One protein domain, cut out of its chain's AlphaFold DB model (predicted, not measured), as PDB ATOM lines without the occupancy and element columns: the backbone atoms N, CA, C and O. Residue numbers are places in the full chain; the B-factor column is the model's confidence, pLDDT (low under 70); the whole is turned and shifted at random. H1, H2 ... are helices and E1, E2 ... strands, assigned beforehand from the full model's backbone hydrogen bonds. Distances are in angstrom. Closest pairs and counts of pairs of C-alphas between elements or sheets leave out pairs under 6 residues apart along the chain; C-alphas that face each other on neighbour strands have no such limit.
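What this domain is: This is residues 53 to 84 and 101 to 183 of the 194 residues of the protein "Putative deoxyribonuclease" of Streptococcus oralis (UniProt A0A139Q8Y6). The model is a flat, drawn-out shape with a three-stranded antiparallel sheet, E1, E2 and E7, at one end, the strand pair E5 and E6 in the middle, and the small hairpin E3 and E4 at the far end. The long helix H3 runs along one margin from the short helix H2 toward E7, and the short helix H1 lies near the middle. The printed part has 115 residues, with three named helices and seven named strands in the order E1 E2 E3 E4 E5 H1 E6 H2 H3 E7; the class is mixed, helices and strands, with 55 residues, under half, in named elements. The whole is only just compact, close to loose, with a radius of gyration of the C-alphas of 15.7 A and spans of 51 by 39 by 20 A.

Where its parts are: Strand E1, residues 59 to 62, begins at C-alpha 59 (281.575, 162.704, 199.213). E2 is residues 74 to 78, 13.0 A long. After the cut come E3, residues 103 to 106, E4, residues 111 to 114, and E5, residues 116 to 120, 12.2 A long. H1 is residues 124 to 127, E6 residues 136 to 140, 12.6 A long, and H2 residues 141 to 145. H3, residues 159 to 172, is 20.2 A long and starts at C-alpha 159 (268.740, 148.743, 208.030). E7, residues 178 to 182, is 13.0 A long and ends at C-alpha 182 (276.701, 149.701, 202.007).

How they stand to each other: In the sheet E1 E2 E7, the hairpin E1 and E2 is antiparallel at 175 degrees, with N 61 and O 75 2.8 A apart, within hydrogen-bond range. E2 and E7 are antiparallel at 171 degrees, with N 76 and O 180 at 2.8 A. H1 only grazes this sheet, with residues 126 to 127, and H3 only grazes it, with residues 163 to 170. H1 and H3 are close but not clearly touching; their closest C-alphas, of Gln 125 and Asp 167, are 7.8 A apart. H3 touches H2 with residues 159 to 160 alone, the closest C-alphas being those of Asn 144 and Met 159, 5.7 A apart. E5 and E6 are antiparallel at 139 degrees, with N 119 and O 137 at 2.9 A. The closest C-alphas of E5 and H2, of Met 116 and Asn 141, are 5.4 A apart. E4 runs on into E5 across one residue, at 48 degrees. The hairpin E3 and E4 is antiparallel at 140 degrees, with N 104 and O 113 at 2.9 A. E3 and E7 are apart. Every O i to N i+4 pair is within hydrogen-bond range in H2, and 9 of 10 are in H3; H1 is too short for such a pair, and its one O i to N i+3 pair is within range.

The domain as a whole: The C-alphas farthest apart, of Lys 55 and Lys 110, are 52.1 A apart. Residues 85 to 100 are not printed, and C-alphas 84 and 101 across this cut are 28.6 A apart. The links E1 to E2 and H2 to H3 are long. The mean pLDDT of the printed part is 97.3, and no printed residue is under 70.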
ATOM      1  N   PRO A  53     289.118 158.675 200.865       91.38
ATOM      2  CA  PRO A  53     290.136 159.674 201.187       91.38
ATOM      3  C   PRO A  53     289.499 160.931 201.786       91.38
ATOM      4  O   PRO A  53     288.575 161.486 201.197       91.38
ATOM      5  N   PHE A  54     289.963 161.368 202.957       91.81
ATOM      6  CA  PHE A  54     289.334 162.490 203.648       91.81
ATOM      7  C   PHE A  54     289.574 163.803 202.891       91.81
ATOM      8  O   PHE A  54     290.718 164.238 202.750       91.81
ATOM      9  N   LYS A  55     288.495 164.436 202.416       93.50
ATOM     10  CA  LYS A  55     288.546 165.702 201.656       93.50
ATOM     11  C   LYS A  55     287.948 166.902 202.389       93.50
ATOM     12  O   LYS A  55     287.999 168.006 201.860       93.50
ATOM     13  N   ASN A  56     287.424 166.707 203.603       93.88
ATOM     14  CA  ASN A  56     286.736 167.756 204.366       93.88
ATOM     15  C   ASN A  56     285.554 168.387 203.595       93.88
ATOM     16  O   ASN A  56     285.294 169.586 203.675       93.88
ATOM     17  N   GLU A  57     284.846 167.560 202.828       96.56
ATOM     18  CA  GLU A  57     283.641 167.895 202.069       96.56
ATOM     19  C   GLU A  57     282.758 166.646 201.961       96.56
ATOM     20  O   GLU A  57     283.250 165.528 202.148       96.56
ATOM     21  N   LYS A  58     281.467 166.826 201.656       98.06
ATOM     22  CA  LYS A  58     280.568 165.704 201.369       98.06
ATOM     23  C   LYS A  58     281.088 164.928 200.158       98.06
ATOM     24  O   LYS A  58     281.282 165.501 199.087       98.06
ATOM     25  N   GLN A  59     281.237 163.619 200.300       98.31
ATOM     26  CA  GLN A  59     281.575 162.704 199.213       98.31
ATOM     27  C   GLN A  59     280.503 161.628 199.106       98.31
ATOM     28  O   GLN A  59     280.054 161.108 200.120       98.31
ATOM     29  N   LEU A  60     280.107 161.282 197.883       98.56
ATOM     30  CA  LEU A  60     279.207 160.168 197.599       98.56
ATOM     31  C   LEU A  60     279.728 159.423 196.373       98.56
ATOM     32  O   LEU A  60     279.684 159.940 195.257       98.56
ATOM     33  N   GLU A  61     280.212 158.210 196.589       98.38
ATOM     34  CA  GLU A  61     280.660 157.300 195.545       98.38
ATOM     35  C   GLU A  61     279.639 156.176 195.381       98.38
ATOM     36  O   GLU A  61     279.297 155.463 196.324       98.38
ATOM     37  N   LEU A  62     279.137 156.023 194.159       98.69
ATOM     38  CA  LEU A  62     278.227 154.949 193.786       98.69
ATOM     39  C   LEU A  62     278.968 154.001 192.855       98.69
ATOM     40  O   LEU A  62     279.578 154.438 191.879       98.69
ATOM     41  N   GLY A  63     278.892 152.708 193.144       98.19
ATOM     42  CA  GLY A  63     279.414 151.690 192.253       98.19
ATOM     43  C   GLY A  63     278.640 151.680 190.937       98.19
ATOM     44  O   GLY A  63     277.414 151.836 190.908       98.19
ATOM     45  N   GLU A  64     279.355 151.486 189.831       98.62
ATOM     46  CA  GLU A  64     278.711 151.280 188.538       98.62
ATOM     47  C   GLU A  64     277.812 150.046 188.583       98.62
ATOM     48  O   GLU A  64     278.084 149.076 189.301       98.62
ATOM     49  N   LEU A  65     276.725 150.088 187.813       98.62
ATOM     50  CA  LEU A  65     275.882 148.912 187.675       98.62
ATOM     51  C   LEU A  65     276.700 147.775 187.056       98.62
ATOM     52  O   LEU A  65     277.467 147.997 186.118       98.62
ATOM     53  N   ASP A  66     276.529 146.556 187.558       98.25
ATOM     54  CA  ASP A  66     277.230 145.409 186.986       98.25
ATOM     55  C   ASP A  66     276.617 144.942 185.651       98.25
ATOM     56  O   ASP A  66     275.672 145.527 185.121       98.25
ATOM     57  N   SER A  67     277.139 143.846 185.092       98.12
ATOM     58  CA  SER A  67     276.679 143.288 183.811       98.12
ATOM     59  C   SER A  67     275.216 142.822 183.798       98.12
ATOM     60  O   SER A  67     274.688 142.512 182.730       98.12
ATOM     61  N   LYS A  68     274.547 142.774 184.956       98.19
ATOM     62  CA  LYS A  68     273.116 142.476 185.104       98.19
ATOM     63  C   LYS A  68     272.307 143.712 185.480       98.19
ATOM     64  O   LYS A  68     271.145 143.577 185.846       98.19
ATOM     65  N   SER A  69     272.907 144.895 185.384       98.06
ATOM     66  CA  SER A  69     272.327 146.170 185.794       98.06
ATOM     67  C   SER A  69     271.988 146.236 187.293       98.06
ATOM     68  O   SER A  69     271.057 146.943 187.677       98.06
ATOM     69  N   ARG A  70     272.716 145.498 188.148       98.69
ATOM     70  CA  ARG A  70     272.542 145.522 189.612       98.69
ATOM     71  C   ARG A  70     273.375 146.642 190.230       98.69
ATOM     72  O   ARG A  70     274.506 146.862 189.803       98.69
ATOM     73  N   ALA A  71     272.842 147.317 191.247       98.62
ATOM     74  CA  ALA A  71     273.620 148.231 192.081       98.62
ATOM     75  C   ALA A  71     274.717 147.455 192.825       98.62
ATOM     76  O   ALA A  71     274.455 146.379 193.350       98.62
ATOM     77  N   THR A  72     275.942 147.975 192.866       98.19
ATOM     78  CA  THR A  72     277.111 147.224 193.372       98.19
ATOM     79  C   THR A  72     277.642 147.735 194.706       98.19
ATOM     80  O   THR A  72     278.371 147.024 195.395       98.19
ATOM     81  N   GLY A  73     277.248 148.939 195.110       97.69
ATOM     82  CA  GLY A  73     277.621 149.524 196.387       97.69
ATOM     83  C   GLY A  73     277.453 151.032 196.379       97.69
ATOM     84  O   GLY A  73     277.400 151.662 195.324       97.69
ATOM     85  N   ALA A  74     277.382 151.602 197.571       98.56
ATOM     86  CA  ALA A  74     277.339 153.036 197.777       98.56
ATOM     87  C   ALA A  74     278.157 153.385 199.023       98.56
ATOM     88  O   ALA A  74     278.133 152.657 200.017       98.56
ATOM     89  N   HIS A  75     278.916 154.472 198.947       98.38
ATOM     90  CA  HIS A  75     279.841 154.916 199.980       98.38
ATOM     91  C   HIS A  75     279.725 156.426 200.123       98.38
ATOM     92  O   HIS A  75     279.885 157.157 199.150       98.38
ATOM     93  N   ILE A  76     279.410 156.899 201.322       98.62
ATOM     94  CA  ILE A  76     279.246 158.313 201.625       98.62
ATOM     95  C   ILE A  76     280.200 158.732 202.745       98.62
ATOM     96  O   ILE A  76     280.415 157.986 203.698       98.62
ATOM     97  N   GLN A  77     280.754 159.936 202.629       98.19
ATOM     98  CA  GLN A  77     281.436 160.633 203.711       98.19
ATOM     99  C   GLN A  77     280.765 161.993 203.893       98.19
ATOM    100  O   GLN A  77     280.712 162.771 202.943       98.19
ATOM    101  N   LEU A  78     280.204 162.267 205.069       98.56
ATOM    102  CA  LEU A  78     279.411 163.475 205.322       98.56
ATOM    103  C   LEU A  78     279.437 163.887 206.796       98.56
ATOM    104  O   LEU A  78     279.708 163.055 207.661       98.56
ATOM    105  N   LYS A  79     279.112 165.147 207.076       98.25
ATOM    106  CA  LYS A  79     278.769 165.648 208.420       98.25
ATOM    107  C   LYS A  79     277.284 166.016 208.500       98.25
ATOM    108  O   LYS A  79     276.611 166.085 207.478       98.25
ATOM    109  N   ASP A  80     276.806 166.318 209.703       98.44
ATOM    110  CA  ASP A  80     275.411 166.694 209.991       98.44
ATOM    111  C   ASP A  80     274.885 167.804 209.059       98.44
ATOM    112  O   ASP A  80     273.828 167.687 208.449       98.44
ATOM    113  N   SER A  81     275.690 168.843 208.812       98.12
ATOM    114  CA  SER A  81     275.283 169.953 207.938       98.12
ATOM    115  C   SER A  81     275.135 169.593 206.451       98.12
ATOM    116  O   SER A  81     274.739 170.452 205.665       98.12
ATOM    117  N   ASP A  82     275.546 168.390 206.043       98.31
ATOM    118  CA  ASP A  82     275.501 167.915 204.656       98.31
ATOM    119  C   ASP A  82     274.244 167.070 204.359       98.31
ATOM    120  O   ASP A  82     274.033 166.648 203.208       98.31
ATOM    121  N   GLU A  83     273.438 166.786 205.384       98.38
ATOM    122  CA  GLU A  83     272.152 166.106 205.256       98.38
ATOM    123  C   GLU A  83     271.176 166.950 204.415       98.38
ATOM    124  O   GLU A  83     271.200 168.187 204.447       98.38
ATOM    125  N   PRO A  84     270.329 166.318 203.585       97.94
ATOM    126  CA  PRO A  84     269.436 167.040 202.702       97.94
ATOM    127  C   PRO A  84     268.324 167.732 203.489       97.94
ATOM    128  O   PRO A  84     267.594 167.119 204.263       97.94
ATOM    129  N   ASN A 101     256.823 142.869 193.119       95.56
ATOM    130  CA  ASN A 101     256.181 143.134 194.399       95.56
ATOM    131  C   ASN A 101     254.809 142.472 194.457       95.56
ATOM    132  O   ASN A 101     254.053 142.494 193.490       95.56
ATOM    133  N   TYR A 102     254.482 141.904 195.608       94.94
ATOM    134  CA  TYR A 102     253.199 141.268 195.856       94.94
ATOM    135  C   TYR A 102     252.725 141.587 197.262       94.94
ATOM    136  O   TYR A 102     253.521 141.836 198.173       94.94
ATOM    137  N   LYS A 103     251.404 141.595 197.422       96.44
ATOM    138  CA  LYS A 103     250.785 141.654 198.736       96.44
ATOM    139  C   LYS A 103     250.788 140.273 199.368       96.44
ATOM    140  O   LYS A 103     250.577 139.273 198.684       96.44
ATOM    141  N   PHE A 104     250.996 140.230 200.673       96.12
ATOM    142  CA  PHE A 104     250.905 139.007 201.456       96.12
ATOM    143  C   PHE A 104     250.226 139.285 202.797       96.12
ATOM    144  O   PHE A 104     250.213 140.422 203.277       96.12
ATOM    145  N   PHE A 105     249.658 138.235 203.387       96.56
ATOM    146  CA  PHE A 105     249.090 138.284 204.728       96.56
ATOM    147  C   PHE A 105     250.161 137.963 205.773       96.56
ATOM    148  O   PHE A 105     250.957 137.045 205.576       96.56
ATOM    149  N   TYR A 106     250.168 138.689 206.891       93.25
ATOM    150  CA  TYR A 106     251.143 138.510 207.971       93.25
ATOM    151  C   TYR A 106     250.488 138.529 209.359       93.25
ATOM    152  O   TYR A 106     249.313 138.869 209.512       93.25
ATOM    153  N   GLY A 107     251.254 138.142 210.386       90.50
ATOM    154  CA  GLY A 107     250.757 138.031 211.759       90.50
ATOM    155  C   GLY A 107     249.739 136.899 211.905       90.50
ATOM    156  O   GLY A 107     250.054 135.747 211.626       90.50
ATOM    157  N   ASP A 108     248.513 137.233 212.314       94.69
ATOM    158  CA  ASP A 108     247.386 136.293 212.429       94.69
ATOM    159  C   ASP A 108     246.652 136.047 211.095       94.69
ATOM    160  O   ASP A 108     245.598 135.413 211.071       94.69
ATOM    161  N   GLY A 109     247.184 136.574 209.987       94.56
ATOM    162  CA  GLY A 109     246.607 136.436 208.653       94.56
ATOM    163  C   GLY A 109     245.515 137.456 208.322       94.56
ATOM    164  O   GLY A 109     244.946 137.384 207.238       94.56
ATOM    165  N   LYS A 110     245.211 138.416 209.209       94.75
ATOM    166  CA  LYS A 110     244.188 139.452 208.951       94.75
ATOM    167  C   LYS A 110     244.744 140.752 208.382       94.75
ATOM    168  O   LYS A 110     243.976 141.575 207.888       94.75
ATOM    169  N   LYS A 111     246.056 140.968 208.482       96.38
ATOM    170  CA  LYS A 111     246.729 142.160 207.952       96.38
ATOM    171  C   LYS A 111     247.419 141.821 206.644       96.38
ATOM    172  O   LYS A 111     248.072 140.784 206.552       96.38
ATOM    173  N   GLU A 112     247.313 142.720 205.673       96.56
ATOM    174  CA  GLU A 112     248.056 142.647 204.418       96.56
ATOM    175  C   GLU A 112     249.133 143.730 204.351       96.56
ATOM    176  O   GLU A 112     248.979 144.823 204.899       96.56
ATOM    177  N   ALA A 113     250.230 143.421 203.671       96.88
ATOM    178  CA  ALA A 113     251.284 144.372 203.355       96.88
ATOM    179  C   ALA A 113     251.900 144.038 201.999       96.88
ATOM    180  O   ALA A 113     251.859 142.893 201.552       96.88
ATOM    181  N   TRP A 114     252.500 145.036 201.355       96.94
ATOM    182  CA  TRP A 114     253.446 144.774 200.274       96.94
ATOM    183  C   TRP A 114     254.682 144.087 200.854       96.94
ATOM    184  O   TRP A 114     255.126 144.442 201.945       96.94
ATOM    185  N   LEU A 115     255.245 143.107 200.150       96.69
ATOM    186  CA  LEU A 115     256.467 142.459 200.615       96.69
ATOM    187  C   LEU A 115     257.690 143.353 200.406       96.69
ATOM    188  O   LEU A 115     258.529 143.454 201.299       96.69
ATOM    189  N   MET A 116     257.793 143.970 199.228       96.94
ATOM    190  CA  MET A 116     259.000 144.659 198.783       96.94
ATOM    191  C   MET A 116     258.853 146.183 198.822       96.94
ATOM    192  O   MET A 116     257.769 146.744 198.629       96.94
ATOM    193  N   SER A 117     259.992 146.839 198.985       96.25
ATOM    194  CA  SER A 117     260.239 148.262 198.786       96.25
ATOM    195  C   SER A 117     261.420 148.447 197.836       96.25
ATOM    196  O   SER A 117     262.256 147.555 197.670       96.25
ATOM    197  N   ARG A 118     261.464 149.610 197.183       97.75
ATOM    198  CA  ARG A 118     262.662 150.086 196.487       97.75
ATOM    199  C   ARG A 118     263.567 150.671 197.567       97.75
ATOM    200  O   ARG A 118     263.341 151.804 197.988       97.75
ATOM    201  N   GLY A 119     264.469 149.846 198.088       97.12
ATOM    202  CA  GLY A 119     265.333 150.204 199.205       97.12
ATOM    203  C   GLY A 119     266.570 150.939 198.715       97.12
ATOM    204  O   GLY A 119     267.170 150.545 197.711       97.12
ATOM    205  N   HIS A 120     266.938 152.000 199.424       98.50
ATOM    206  CA  HIS A 120     268.164 152.745 199.166       98.50
ATOM    207  C   HIS A 120     269.368 152.019 199.767       98.50
ATOM    208  O   HIS A 120     269.247 151.519 200.874       98.50
ATOM    209  N   LEU A 121     270.526 151.975 199.099       98.69
ATOM    210  CA  LEU A 121     271.755 151.494 199.753       98.69
ATOM    211  C   LEU A 121     272.228 152.503 200.807       98.69
ATOM    212  O   LEU A 121     272.522 152.120 201.930       98.69
ATOM    213  N   ILE A 122     272.254 153.790 200.461       98.69
ATOM    214  CA  ILE A 122     272.428 154.902 201.402       98.69
ATOM    215  C   ILE A 122     271.110 155.668 201.471       98.69
ATOM    216  O   ILE A 122     270.719 156.298 200.477       98.69
ATOM    217  N   GLY A 123     270.440 155.623 202.627       98.19
ATOM    218  CA  GLY A 123     269.155 156.273 202.863       98.19
ATOM    219  C   GLY A 123     269.109 157.742 202.437       98.19
ATOM    220  O   GLY A 123     270.122 158.454 202.428       98.19
ATOM    221  N   TYR A 124     267.908 158.210 202.078       98.44
ATOM    222  CA  TYR A 124     267.685 159.597 201.654       98.44
ATOM    223  C   TYR A 124     268.218 160.598 202.683       98.44
ATOM    224  O   TYR A 124     268.825 161.575 202.273       98.44
ATOM    225  N   GLN A 125     268.061 160.328 203.983       98.06
ATOM    226  CA  GLN A 125     268.527 161.209 205.064       98.06
ATOM    227  C   GLN A 125     270.029 161.530 205.003       98.06
ATOM    228  O   GLN A 125     270.443 162.578 205.461       98.06
ATOM    229  N   PHE A 126     270.839 160.692 204.348       98.69
ATOM    230  CA  PHE A 126     272.258 160.975 204.126       98.69
ATOM    231  C   PHE A 126     272.532 161.432 202.686       98.69
ATOM    232  O   PHE A 126     273.227 162.420 202.424       98.69
ATOM    233  N   SER A 127     271.993 160.696 201.709       98.44
ATOM    234  CA  SER A 127     272.357 160.866 200.298       98.44
ATOM    235  C   SER A 127     271.591 161.986 199.592       98.44
ATOM    236  O   SER A 127     272.140 162.619 198.693       98.44
ATOM    237  N   GLY A 128     270.334 162.227 199.973       98.31
ATOM    238  CA  GLY A 128     269.388 163.062 199.226       98.31
ATOM    239  C   GLY A 128     268.928 162.456 197.894       98.31
ATOM    240  O   GLY A 128     268.289 163.140 197.098       98.31
ATOM    241  N   LEU A 129     269.248 161.188 197.614       98.44
ATOM    242  CA  LEU A 129     268.914 160.543 196.345       98.44
ATOM    243  C   LEU A 129     267.490 159.967 196.353       98.44
ATOM    244  O   LEU A 129     267.125 159.213 197.253       98.44
ATOM    245  N   ASN A 130     266.713 160.255 195.303       97.94
ATOM    246  CA  ASN A 130     265.439 159.582 195.021       97.94
ATOM    247  C   ASN A 130     265.676 158.369 194.098       97.94
ATOM    248  O   ASN A 130     266.085 157.314 194.579       97.94
ATOM    249  N   ASP A 131     265.475 158.516 192.784       97.62
ATOM    250  CA  ASP A 131     265.490 157.429 191.785       97.62
ATOM    251  C   ASP A 131     266.877 157.111 191.171       97.62
ATOM    252  O   ASP A 131     266.990 156.679 190.021       97.62
ATOM    253  N   GLU A 132     267.970 157.305 191.912       98.44
ATOM    254  CA  GLU A 132     269.307 156.935 191.423       98.44
ATOM    255  C   GLU A 132     269.472 155.408 191.401       98.44
ATOM    256  O   GLU A 132     269.595 154.752 192.436       98.44
ATOM    257  N   LYS A 133     269.509 154.847 190.188       98.50
ATOM    258  CA  LYS A 133     269.571 153.404 189.923       98.50
ATOM    259  C   LYS A 133     270.731 152.680 190.611       98.50
ATOM    260  O   LYS A 133     270.581 151.522 190.982       98.50
ATOM    261  N   ARG A 134     271.880 153.339 190.800       98.81
ATOM    262  CA  ARG A 134     273.049 152.760 191.490       98.81
ATOM    263  C   ARG A 134     272.889 152.721 193.011       98.81
ATOM    264  O   ARG A 134     273.688 152.081 193.683       98.81
ATOM    265  N   ASN A 135     271.859 153.374 193.548       98.75
ATOM    266  CA  ASN A 135     271.545 153.420 194.970       98.75
ATOM    267  C   ASN A 135     270.234 152.688 195.308       98.75
ATOM    268  O   ASN A 135     269.768 152.824 196.430       98.75
ATOM    269  N   LEU A 136     269.619 151.943 194.379       98.44
ATOM    270  CA  LEU A 136     268.339 151.263 194.605       98.44
ATOM    271  C   LEU A 136     268.426 149.756 194.355       98.44
ATOM    272  O   LEU A 136     268.914 149.310 193.318       98.44
ATOM    273  N   VAL A 137     267.873 148.973 195.281       98.56
ATOM    274  CA  VAL A 137     267.714 147.515 195.155       98.56
ATOM    275  C   VAL A 137     266.326 147.076 195.645       98.56
ATOM    276  O   VAL A 137     265.703 147.777 196.449       98.56
ATOM    277  N   PRO A 138     265.793 145.926 195.188       98.12
ATOM    278  CA  PRO A 138     264.626 145.332 195.828       98.12
ATOM    279  C   PRO A 138     264.989 144.910 197.258       98.12
ATOM    280  O   PRO A 138     265.928 144.140 197.451       98.12
ATOM    281  N   MET A 139     264.242 145.391 198.250       96.75
ATOM    282  CA  MET A 139     264.396 144.993 199.653       96.75
ATOM    283  C   MET A 139     263.049 144.638 200.256       96.75
ATOM    284  O   MET A 139     262.038 145.271 199.948       96.75
ATOM    285  N   THR A 140     263.018 143.672 201.169       97.06
ATOM    286  CA  THR A 140     261.793 143.430 201.940       97.06
ATOM    287  C   THR A 140     261.470 144.651 202.804       97.06
ATOM    288  O   THR A 140     262.372 145.321 203.302       97.06
ATOM    289  N   ASN A 141     260.187 144.931 203.035       97.44
ATOM    290  CA  ASN A 141     259.780 145.973 203.983       97.44
ATOM    291  C   ASN A 141     260.304 145.692 205.402       97.44
ATOM    292  O   ASN A 141     260.614 146.625 206.131       97.44
ATOM    293  N   TRP A 142     260.493 144.417 205.761       97.31
ATOM    294  CA  TRP A 142     261.123 144.036 207.025       97.31
ATOM    295  C   TRP A 142     262.567 144.535 207.134       97.31
ATOM    296  O   TRP A 142     262.925 145.133 208.141       97.31
ATOM    297  N   LEU A 143     263.376 144.342 206.089       97.25
ATOM    298  CA  LEU A 143     264.754 144.834 206.048       97.25
ATOM    299  C   LEU A 143     264.814 146.364 205.920       97.25
ATOM    300  O   LEU A 143     265.620 146.995 206.587       97.25
ATOM    301  N   ASN A 144     263.977 146.963 205.072       97.56
ATOM    302  CA  ASN A 144     264.045 148.395 204.769       97.56
ATOM    303  C   ASN A 144     263.448 149.276 205.881       97.56
ATOM    304  O   ASN A 144     263.985 150.330 206.192       97.56
ATOM    305  N   ALA A 145     262.313 148.876 206.457       96.94
ATOM    306  CA  ALA A 145     261.546 149.692 207.401       96.94
ATOM    307  C   ALA A 145     261.442 149.072 208.801       96.94
ATOM    308  O   ALA A 145     260.865 149.686 209.694       96.94
ATOM    309  N   GLY A 146     261.945 147.852 209.007       97.62
ATOM    310  CA  GLY A 146     261.827 147.115 210.269       97.62
ATOM    311  C   GLY A 146     260.441 146.553 210.544       97.62
ATOM    312  O   GLY A 146     260.252 145.838 211.524       97.62
ATOM    313  N   ASN A 147     259.470 146.826 209.674       96.69
ATOM    314  CA  ASN A 147     258.102 146.366 209.820       96.69
ATOM    315  C   ASN A 147     257.425 146.252 208.448       96.69
ATOM    316  O   ASN A 147     257.815 146.898 207.480       96.69
ATOM    317  N   TYR A 148     256.368 145.448 208.358       95.12
ATOM    318  CA  TYR A 148     255.558 145.337 207.142       95.12
ATOM    319  C   TYR A 148     254.563 146.496 206.975       95.12
ATOM    320  O   TYR A 148     254.061 146.726 205.877       95.12
ATOM    321  N   SER A 149     254.273 147.232 208.051       92.38
ATOM    322  CA  SER A 149     253.418 148.419 208.038       92.38
ATOM    323  C   SER A 149     254.007 149.504 208.932       92.38
ATOM    324  O   SER A 149     254.187 149.282 210.127       92.38
ATOM    325  N   GLY A 150     254.233 150.694 208.373       94.00
ATOM    326  CA  GLY A 150     254.953 151.760 209.068       94.00
ATOM    327  C   GLY A 150     256.438 151.434 209.211       94.00
ATOM    328  O   GLY A 150     256.990 150.688 208.405       94.00
ATOM    329  N   THR A 151     257.071 152.001 210.231       96.44
ATOM    330  CA  THR A 151     258.490 151.815 210.535       96.44
ATOM    331  C   THR A 151     258.675 151.269 211.949       96.44
ATOM    332  O   THR A 151     257.856 151.528 212.832       96.44
ATOM    333  N   ASP A 152     259.750 150.517 212.159       97.69
ATOM    334  CA  ASP A 152     260.237 150.073 213.467       97.69
ATOM    335  C   ASP A 152     261.770 150.166 213.478       97.69
ATOM    336  O   ASP A 152     262.471 149.354 212.873       97.69
ATOM    337  N   ASP A 153     262.295 151.185 214.154       96.75
ATOM    338  CA  ASP A 153     263.732 151.447 214.267       96.75
ATOM    339  C   ASP A 153     264.394 150.740 215.465       96.75
ATOM    340  O   ASP A 153     265.588 150.923 215.726       96.75
ATOM    341  N   GLN A 154     263.631 149.912 216.188       98.25
ATOM    342  CA  GLN A 154     264.139 149.022 217.232       98.25
ATOM    343  C   GLN A 154     264.428 147.617 216.696       98.25
ATOM    344  O   GLN A 154     265.145 146.844 217.336       98.25
ATOM    345  N   ASN A 155     263.942 147.291 215.498       98.06
ATOM    346  CA  ASN A 155     264.214 146.019 214.850       98.06
ATOM    347  C   ASN A 155     265.654 145.951 214.309       98.06
ATOM    348  O   ASN A 155     265.954 146.471 213.241       98.06
ATOM    349  N   GLN A 156     266.531 145.224 215.003       97.75
ATOM    350  CA  GLN A 156     267.938 145.023 214.612       97.75
ATOM    351  C   GLN A 156     268.136 144.269 213.288       97.75
ATOM    352  O   GLN A 156     269.235 144.270 212.746       97.75
ATOM    353  N   SER A 157     267.098 143.619 212.754       96.56
ATOM    354  CA  SER A 157     267.144 143.026 211.408       96.56
ATOM    355  C   SER A 157     266.894 144.054 210.298       96.56
ATOM    356  O   SER A 157     266.938 143.702 209.123       96.56
ATOM    357  N   SER A 158     266.580 145.299 210.662       97.88
ATOM    358  CA  SER A 158     266.311 146.399 209.747       97.88
ATOM    359  C   SER A 158     267.552 147.240 209.515       97.88
ATOM    360  O   SER A 158     268.269 147.567 210.461       97.88
ATOM    361  N   MET A 159     267.749 147.706 208.289       97.56
ATOM    362  CA  MET A 159     268.740 148.743 208.030       97.56
ATOM    363  C   MET A 159     268.377 150.068 208.712       97.56
ATOM    364  O   MET A 159     269.268 150.736 209.229       97.56
ATOM    365  N   LEU A 160     267.079 150.385 208.834       98.25
ATOM    366  CA  LEU A 160     266.594 151.601 209.496       98.25
ATOM    367  C   LEU A 160     267.095 151.718 210.944       98.25
ATOM    368  O   LEU A 160     267.395 152.813 211.412       98.25
ATOM    369  N   TYR A 161     267.228 150.588 211.650       98.62
ATOM    370  CA  TYR A 161     267.781 150.552 213.008       98.62
ATOM    371  C   TYR A 161     269.197 151.137 213.060       98.62
ATOM    372  O   TYR A 161     269.534 151.869 213.995       98.62
ATOM    373  N   TYR A 162     270.029 150.795 212.076       98.50
ATOM    374  CA  TYR A 162     271.410 151.256 211.995       98.50
ATOM    375  C   TYR A 162     271.477 152.686 211.462       98.50
ATOM    376  O   TYR A 162     272.163 153.512 212.056       98.50
ATOM    377  N   GLU A 163     270.717 152.999 210.411       98.44
ATOM    378  CA  GLU A 163     270.670 154.340 209.820       98.44
ATOM    379  C   GLU A 163     270.243 155.396 210.849       98.44
ATOM    380  O   GLU A 163     270.964 156.369 211.048       98.44
ATOM    381  N   ASN A 164     269.175 155.170 211.621       98.50
ATOM    382  CA  ASN A 164     268.746 156.123 212.657       98.50
ATOM    383  C   ASN A 164     269.789 156.331 213.769       98.50
ATOM    384  O   ASN A 164     269.827 157.380 214.409       98.50
ATOM    385  N   ARG A 165     270.654 155.343 214.027       98.62
ATOM    386  CA  ARG A 165     271.735 155.477 215.018       98.62
ATOM    387  C   ARG A 165     272.921 156.255 214.470       98.62
ATOM    388  O   ARG A 165     273.542 156.993 215.228       98.62
ATOM    389  N   LEU A 166     273.222 156.100 213.184       98.62
ATOM    390  CA  LEU A 166     274.241 156.892 212.498       98.62
ATOM    391  C   LEU A 166     273.815 158.362 212.378       98.62
ATOM    392  O   LEU A 166     274.609 159.245 212.680       98.62
ATOM    393  N   ASP A 167     272.552 158.606 212.038       98.38
ATOM    394  CA  ASP A 167     271.912 159.929 212.007       98.38
ATOM    395  C   ASP A 167     271.928 160.599 213.387       98.38
ATOM    396  O   ASP A 167     272.472 161.686 213.569       98.38
ATOM    397  N   SER A 168     271.491 159.875 214.423       98.44
ATOM    398  CA  SER A 168     271.592 160.363 215.799       98.44
ATOM    399  C   SER A 168     273.040 160.651 216.213       98.44
ATOM    400  O   SER A 168     273.292 161.588 216.974       98.44
ATOM    401  N   TRP A 169     274.008 159.866 215.735       98.62
ATOM    402  CA  TRP A 169     275.415 160.136 216.001       98.62
ATOM    403  C   TRP A 169     275.885 161.423 215.313       98.62
ATOM    404  O   TRP A 169     276.527 162.223 215.990       98.62
ATOM    405  N   LEU A 170     275.528 161.659 214.046       98.50
ATOM    406  CA  LEU A 170     275.831 162.902 213.322       98.50
ATOM    407  C   LEU A 170     275.268 164.127 214.053       98.50
ATOM    408  O   LEU A 170     276.030 165.043 214.367       98.50
ATOM    409  N   ALA A 171     273.996 164.080 214.450       98.25
ATOM    410  CA  ALA A 171     273.335 165.165 215.176       98.25
ATOM    411  C   ALA A 171     274.018 165.509 216.514       98.25
ATOM    412  O   ALA A 171     274.063 166.667 216.932       98.25
ATOM    413  N   ASN A 172     274.578 164.507 217.199       98.38
ATOM    414  CA  ASN A 172     275.318 164.702 218.452       98.38
ATOM    415  C   ASN A 172     276.801 165.059 218.242       98.38
ATOM    416  O   ASN A 172     277.475 165.441 219.198       98.38
ATOM    417  N   HIS A 173     277.317 164.942 217.016       98.12
ATOM    418  CA  HIS A 173     278.712 165.195 216.656       98.12
ATOM    419  C   HIS A 173     278.799 166.042 215.373       98.12
ATOM    420  O   HIS A 173     279.456 165.636 214.413       98.12
ATOM    421  N   PRO A 174     278.211 167.253 215.336       96.75
ATOM    422  CA  PRO A 174     277.945 167.982 214.086       96.75
ATOM    423  C   PRO A 174     279.201 168.414 213.307       96.75
ATOM    424  O   PRO A 174     279.125 168.764 212.129       96.75
ATOM    425  N   ASN A 175     280.369 168.393 213.956       95.69
ATOM    426  CA  ASN A 175     281.663 168.733 213.354       95.69
ATOM    427  C   ASN A 175     282.483 167.505 212.924       95.69
ATOM    428  O   ASN A 175     283.588 167.665 212.403       95.69
ATOM    429  N   TYR A 176     281.986 166.293 213.173       97.12
ATOM    430  CA  TYR A 176     282.644 165.053 212.781       97.12
ATOM    431  C   TYR A 176     282.072 164.530 211.465       97.12
ATOM    432  O   TYR A 176     280.925 164.796 211.115       97.12
ATOM    433  N   TYR A 177     282.891 163.763 210.748       97.31
ATOM    434  CA  TYR A 177     282.481 163.089 209.524       97.31
ATOM    435  C   TYR A 177     282.150 161.627 209.807       97.31
ATOM    436  O   TYR A 177     282.948 160.902 210.406       97.31
ATOM    437  N   LEU A 178     280.988 161.198 209.328       97.62
ATOM    438  CA  LEU A 178     280.621 159.802 209.171       97.62
ATOM    439  C   LEU A 178     281.147 159.305 207.822       97.62
ATOM    440  O   LEU A 178     280.870 159.922 206.799       97.62
ATOM    441  N   ASP A 179     281.860 158.181 207.821       97.12
ATOM    442  CA  ASP A 179     282.226 157.415 206.627       97.12
ATOM    443  C   ASP A 179     281.409 156.110 206.640       97.12
ATOM    444  O   ASP A 179     281.570 155.270 207.527       97.12
ATOM    445  N   TYR A 180     280.445 155.994 205.724       97.62
ATOM    446  CA  TYR A 180     279.424 154.945 205.719       97.62
ATOM    447  C   TYR A 180     279.331 154.281 204.349       97.62
ATOM    448  O   TYR A 180     279.148 154.938 203.325       97.62
ATOM    449  N   LYS A 181     279.432 152.951 204.330       96.81
ATOM    450  CA  LYS A 181     279.414 152.142 203.114       96.81
ATOM    451  C   LYS A 181     278.409 151.007 203.223       96.81
ATOM    452  O   LYS A 181     278.408 150.263 204.200       96.81
ATOM    453  N   VAL A 182     277.633 150.819 202.161       97.75
ATOM    454  CA  VAL A 182     276.701 149.701 202.007       97.75
ATOM    455  C   VAL A 182     277.024 148.949 200.728       97.75
ATOM    456  O   VAL A 182     277.243 149.533 199.668       97.75
ATOM    457  N   THR A 183     277.097 147.624 200.831       97.00
ATOM    458  CA  THR A 183     277.392 146.730 199.707       97.00
ATOM    459  C   THR A 183     276.333 145.629 199.654       97.00
ATOM    460  O   THR A 183     276.297 144.797 200.561       97.00
TER     461      THR A 183